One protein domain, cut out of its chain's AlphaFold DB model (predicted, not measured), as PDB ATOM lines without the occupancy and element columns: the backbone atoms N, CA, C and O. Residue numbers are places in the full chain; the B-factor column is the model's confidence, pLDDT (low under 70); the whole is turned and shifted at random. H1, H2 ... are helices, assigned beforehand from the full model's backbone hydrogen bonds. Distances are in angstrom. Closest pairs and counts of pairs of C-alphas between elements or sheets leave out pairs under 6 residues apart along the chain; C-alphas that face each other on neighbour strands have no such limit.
ATOM      1  N   ALA A  85      23.419 -13.139 -22.023       87.50
ATOM      2  CA  ALA A  85      24.090 -12.247 -21.080       87.50
ATOM      3  C   ALA A  85      24.807 -13.010 -19.947       87.50
ATOM      4  O   ALA A  85      25.916 -12.634 -19.561       87.50
ATOM      5  N   TRP A  86      24.223 -14.113 -19.454       86.44
ATOM      6  CA  TRP A  86      24.840 -14.976 -18.438       86.44
ATOM      7  C   TRP A  86      26.096 -15.642 -18.984       86.44
ATOM      8  O   TRP A  86      27.127 -15.671 -18.309       86.44
ATOM      9  N   TRP A  87      26.031 -16.095 -20.237       85.00
ATOM     10  CA  TRP A  87      27.169 -16.679 -20.929       85.00
ATOM     11  C   TRP A  87      28.281 -15.648 -21.159       85.00
ATOM     12  O   TRP A  87      29.431 -15.913 -20.824       85.00
ATOM     13  N   LYS A  88      27.942 -14.433 -21.616       87.00
ATOM     14  CA  LYS A  88      28.904 -13.337 -21.833       87.00
ATOM     15  C   LYS A  88      29.625 -12.928 -20.542       87.00
ATOM     16  O   LYS A  88      30.848 -12.796 -20.547       87.00
ATOM     17  N   TYR A  89      28.889 -12.802 -19.434       85.19
ATOM     18  CA  TYR A  89      29.451 -12.507 -18.110       85.19
ATOM     19  C   TYR A  89      30.397 -13.617 -17.636       85.19
ATOM     20  O   TYR A  89      31.536 -13.346 -17.261       85.19
ATOM     21  N   HIS A  90      29.968 -14.883 -17.699       81.12
ATOM     22  CA  HIS A  90      30.822 -16.009 -17.313       81.12
ATOM     23  C   HIS A  90      32.057 -16.140 -18.209       81.12
ATOM     24  O   HIS A  90      33.135 -16.461 -17.705       81.12
ATOM     25  N   MET A  91      31.927 -15.848 -19.504       78.38
ATOM     26  CA  MET A  91      33.044 -15.864 -20.440       78.38
ATOM     27  C   MET A  91      34.046 -14.743 -20.133       78.38
ATOM     28  O   MET A  91      35.242 -15.003 -20.122       78.38
ATOM     29  N   GLN A  92      33.590 -13.532 -19.791       82.31
ATOM     30  CA  GLN A  92      34.459 -12.431 -19.347       82.31
ATOM     31  C   GLN A  92      35.157 -12.729 -18.013       82.31
ATOM     32  O   GLN A  92      36.359 -12.497 -17.878       82.31
ATOM     33  N   VAL A  93      34.444 -13.313 -17.045       78.88
ATOM     34  CA  VAL A  93      35.036 -13.746 -15.770       78.88
ATOM     35  C   VAL A  93      36.079 -14.845 -16.007       78.88
ATOM     36  O   VAL A  93      37.172 -14.789 -15.444       78.88
ATOM     37  N   GLN A  94      35.814 -15.806 -16.894       72.56
ATOM     38  CA  GLN A  94      36.808 -16.820 -17.252       72.56
ATOM     39  C   GLN A  94      37.965 -16.279 -18.098       72.56
ATOM     40  O   GLN A  94      39.073 -16.767 -17.917       72.56
ATOM     41  N   LEU A  95      37.749 -15.278 -18.960       68.19
ATOM     42  CA  LEU A  95      38.793 -14.558 -19.706       68.19
ATOM     43  C   LEU A  95      39.735 -13.793 -18.767       68.19
ATOM     44  O   LEU A  95      40.938 -13.742 -19.009       68.19
ATOM     45  N   SER A  96      39.199 -13.232 -17.679       72.88
ATOM     46  CA  SER A  96      39.993 -12.531 -16.663       72.88
ATOM     47  C   SER A  96      40.832 -13.483 -15.794       72.88
ATOM     48  O   SER A  96      41.905 -13.120 -15.312       72.88
ATOM     49  N   GLY A  97      40.400 -14.740 -15.646       73.06
ATOM     50  CA  GLY A  97      41.228 -15.806 -15.090       73.06
ATOM     51  C   GLY A  97      42.162 -16.366 -16.164       73.06
ATOM     52  O   GLY A  97      41.721 -16.741 -17.240       73.06
ATOM     53  N   LYS A  98      43.456 -16.545 -15.877       70.12
ATOM     54  CA  LYS A  98      44.460 -17.126 -16.809       70.12
ATOM     55  C   LYS A  98      44.147 -18.559 -17.329       70.12
ATOM     56  O   LYS A  98      45.018 -19.213 -17.898       70.12
ATOM     57  N   ARG A  99      42.938 -19.089 -17.101       74.12
ATOM     58  CA  ARG A  99      42.467 -20.427 -17.480       74.12
ATOM     59  C   ARG A  99      41.909 -20.496 -18.906       74.12
ATOM     60  O   ARG A  99      42.099 -21.527 -19.544       74.12
ATOM     61  N   LEU A 100      41.282 -19.437 -19.430       78.12
ATOM     62  CA  LEU A 100      40.668 -19.489 -20.767       78.12
ATOM     63  C   LEU A 100      41.664 -19.699 -21.927       78.12
ATOM     64  O   LEU A 100      41.366 -20.517 -22.795       78.12
ATOM     65  N   PRO A 101      42.872 -19.094 -21.930       78.19
ATOM     66  CA  PRO A 101      43.871 -19.375 -22.960       78.19
ATOM     67  C   PRO A 101      44.235 -20.862 -23.012       78.19
ATOM     68  O   PRO A 101      44.319 -21.441 -24.087       78.19
ATOM     69  N   ARG A 102      44.375 -21.513 -21.846       79.94
ATOM     70  CA  ARG A 102      44.694 -22.948 -21.757       79.94
ATOM     71  C   ARG A 102      43.589 -23.814 -22.350       79.94
ATOM     72  O   ARG A 102      43.889 -24.776 -23.045       79.94
ATOM     73  N   LEU A 103      42.328 -23.463 -22.101       83.44
ATOM     74  CA  LEU A 103      41.193 -24.182 -22.674       83.44
ATOM     75  C   LEU A 103      41.146 -24.020 -24.197       83.44
ATOM     76  O   LEU A 103      40.944 -25.009 -24.890       83.44
ATOM     77  N   ILE A 104      41.416 -22.817 -24.717       85.62
ATOM     78  CA  ILE A 104      41.522 -22.587 -26.167       85.62
ATOM     79  C   ILE A 104      42.623 -23.464 -26.776       85.62
ATOM     80  O   ILE A 104      42.373 -24.111 -27.787       85.62
ATOM     81  N   TYR A 105      43.807 -23.545 -26.156       80.12
ATOM     82  CA  TYR A 105      44.882 -24.419 -26.641       80.12
ATOM     83  C   TYR A 105      44.477 -25.897 -26.657       80.12
ATOM     84  O   TYR A 105      44.732 -26.581 -27.644       80.12
ATOM     85  N   ILE A 106      43.814 -26.381 -25.601       86.69
ATOM     86  CA  ILE A 106      43.345 -27.772 -25.523       86.69
ATOM     87  C   ILE A 106      42.299 -28.052 -26.606       86.69
ATOM     88  O   ILE A 106      42.399 -29.055 -27.305       86.69
ATOM     89  N   VAL A 107      41.317 -27.162 -26.777       91.62
ATOM     90  CA  VAL A 107      40.263 -27.318 -27.790       91.62
ATOM     91  C   VAL A 107      40.846 -27.257 -29.201       91.62
ATOM     92  O   VAL A 107      40.491 -28.085 -30.033       91.62
ATOM     93  N   CYS A 108      41.772 -26.333 -29.464       91.88
ATOM     94  CA  CYS A 108      42.470 -26.243 -30.745       91.88
ATOM     95  C   CYS A 108      43.288 -27.514 -31.025       91.88
ATOM     96  O   CYS A 108      43.197 -28.079 -32.110       91.88
ATOM     97  N   GLY A 109      44.017 -28.023 -30.024       87.38
ATOM     98  CA  GLY A 109      44.759 -29.279 -30.132       87.38
ATOM     99  C   GLY A 109      43.856 -30.483 -30.411       87.38
ATOM    100  O   GLY A 109      44.137 -31.262 -31.318       87.38
ATOM    101  N   LEU A 110      42.734 -30.607 -29.695       93.50
ATOM    102  CA  LEU A 110      41.738 -31.656 -29.942       93.50
ATOM    103  C   LEU A 110      41.123 -31.544 -31.339       93.50
ATOM    104  O   LEU A 110      40.968 -32.556 -32.017       93.50
ATOM    105  N   PHE A 111      40.808 -30.330 -31.792       94.56
ATOM    106  CA  PHE A 111      40.282 -30.099 -33.135       94.56
ATOM    107  C   PHE A 111      41.281 -30.531 -34.215       94.56
ATOM    108  O   PHE A 111      40.902 -31.241 -35.142       94.56
ATOM    109  N   LEU A 112      42.561 -30.171 -34.067       90.19
ATOM    110  CA  LEU A 112      43.622 -30.599 -34.981       90.19
ATOM    111  C   LEU A 112      43.790 -32.124 -34.998       90.19
ATOM    112  O   LEU A 112      43.954 -32.700 -36.070       90.19
ATOM    113  N   LEU A 113      43.694 -32.786 -33.840       92.06
ATOM    114  CA  LEU A 113      43.751 -34.248 -33.753       92.06
ATOM    115  C   LEU A 113      42.560 -34.921 -34.446       92.06
ATOM    116  O   LEU A 113      42.758 -35.870 -35.200       92.06
ATOM    117  N   ILE A 114      41.337 -34.428 -34.228       94.88
ATOM    118  CA  ILE A 114      40.129 -34.956 -34.882       94.88
ATOM    119  C   ILE A 114      40.212 -34.751 -36.396       94.88
ATOM    120  O   ILE A 114      39.920 -35.672 -37.157       94.88
ATOM    121  N   LEU A 115      40.648 -33.567 -36.833       93.62
ATOM    122  CA  LEU A 115      40.856 -33.261 -38.245       93.62
ATOM    123  C   LEU A 115      41.882 -34.216 -38.866       93.62
ATOM    124  O   LEU A 115      41.622 -34.795 -39.919       93.62
ATOM    125  N   TRP A 116      43.018 -34.425 -38.197       90.50
ATOM    126  CA  TRP A 116      44.060 -35.343 -38.655       90.50
ATOM    127  C   TRP A 116      43.558 -36.786 -38.758       90.50
ATOM    128  O   TRP A 116      43.772 -37.444 -39.776       90.50
ATOM    129  N   LEU A 117      42.837 -37.266 -37.741       93.12
ATOM    130  CA  LEU A 117      42.254 -38.607 -37.740       93.12
ATOM    131  C   LEU A 117      41.226 -38.774 -38.868       93.12
ATOM    132  O   LEU A 117      41.244 -39.785 -39.563       93.12
ATOM    133  N   GLY A 118      40.370 -37.773 -39.089       95.25
ATOM    134  CA  GLY A 118      39.398 -37.777 -40.184       95.25
ATOM    135  C   GLY A 118      40.066 -37.858 -41.558       95.25
ATOM    136  O   GLY A 118      39.642 -38.645 -42.403       95.25
ATOM    137  N   ILE A 119      41.156 -37.112 -41.759       92.38
ATOM    138  CA  ILE A 119      41.962 -37.172 -42.985       92.38
ATOM    139  C   ILE A 119      42.593 -38.564 -43.156       92.38
ATOM    140  O   ILE A 119      42.512 -39.145 -44.239       92.38
ATOM    141  N   ALA A 120      43.176 -39.131 -42.094       88.38
ATOM    142  CA  ALA A 120      43.790 -40.459 -42.131       88.38
ATOM    143  C   ALA A 120      42.772 -41.562 -42.474       88.38
ATOM    144  O   ALA A 120      43.043 -42.396 -43.339       88.38
ATOM    145  N   ILE A 121      41.583 -41.531 -41.862       93.50
ATOM    146  CA  ILE A 121      40.485 -42.461 -42.167       93.50
ATOM    147  C   ILE A 121      40.017 -42.288 -43.617       93.50
ATOM    148  O   ILE A 121      39.819 -43.280 -44.316       93.50
ATOM    149  N   GLY A 122      39.886 -41.046 -44.096       93.94
ATOM    150  CA  GLY A 122      39.521 -40.764 -45.486       93.94
ATOM    151  C   GLY A 122      40.504 -41.375 -46.488       93.94
ATOM    152  O   GLY A 122      40.088 -41.978 -47.477       93.94
ATOM    153  N   PHE A 123      41.808 -41.299 -46.210       92.31
ATOM    154  CA  PHE A 123      42.817 -41.951 -47.044       92.31
ATOM    155  C   PHE A 123      42.788 -43.475 -46.951       92.31
ATOM    156  O   PHE A 123      42.933 -44.129 -47.983       92.31
ATOM    157  N   ALA A 124      42.573 -44.041 -45.761       89.12
ATOM    158  CA  ALA A 124      42.432 -45.487 -45.591       89.12
ATOM    159  C   ALA A 124      41.229 -46.032 -46.382       89.12
ATOM    160  O   ALA A 124      41.352 -47.031 -47.086       89.12
ATOM    161  N   ALA A 125      40.093 -45.329 -46.348       92.69
ATOM    162  CA  ALA A 125      38.916 -45.671 -47.144       92.69
ATOM    163  C   ALA A 125      39.188 -45.566 -48.657       92.69
ATOM    164  O   ALA A 125      38.761 -46.427 -49.425       92.69
ATOM    165  N   GLY A 126      39.938 -44.543 -49.087       90.50
ATOM    166  CA  GLY A 126      40.374 -44.400 -50.477       90.50
ATOM    167  C   GLY A 126      41.266 -45.553 -50.942       90.50
ATOM    168  O   GLY A 126      41.026 -46.111 -52.010       90.50
ATOM    169  N   LEU A 127      42.240 -45.956 -50.115       88.19
ATOM    170  CA  LEU A 127      43.119 -47.096 -50.390       88.19
ATOM    171  C   LEU A 127      42.319 -48.395 -50.530       88.19
ATOM    172  O   LEU A 127      42.521 -49.135 -51.485       88.19
ATOM    173  N   PHE A 128      41.368 -48.633 -49.623       90.19
ATOM    174  CA  PHE A 128      40.502 -49.809 -49.673       90.19
ATOM    175  C   PHE A 128      39.641 -49.843 -50.944       90.19
ATOM    176  O   PHE A 128      39.473 -50.892 -51.563       90.19
TER     177      PHE A 128
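AT A GLANCE: This is residues 85 to 128 of the 462 residues of an uncharacterized protein of Serendipita vermifera MAFF 305830 (UniProt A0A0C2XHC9). One long helix, H2, makes the longest axis, and a shorter helix, H1, turns off from its first end, so that the two make a corner like an L. A three-residue turn joins them, and most of each arm stands free. The printed part has 44 residues with two named helices, H1 then H2, and no named strand: all helix. It is extended, with a radius of gyration of the C-alphas of 16.9 A and spans of 50 by 21 by 5 A.

IN THESE COORDINATES: H2 is residues 100 to 128, 41.9 A long from C-alpha 100 at (40.668, -19.489, -20.767) to C-alpha 128 at (40.502, -49.809, -49.673). H1 is residues 85 to 96, 16.5 A long, beginning with C-alpha 85 at (24.090, -12.247, -21.080).

HOW THE PARTS SIT: H1 and H2 are close but not clearly touching; their closest C-alphas, of Gln 94 and Leu 100, are 5.9 A apart. Their lines are about perpendicular, at 79 degrees. In both helices every O i to N i+4 pair is within hydrogen-bond range.

THE WHOLE: The C-alphas farthest apart, of Tyr 89 and Phe 128, are 50.1 A apart. The printed part has no cut, and the link from H1 to H2 is tight. The mean pLDDT of the printed part is 85.8; residue 95 is under 70.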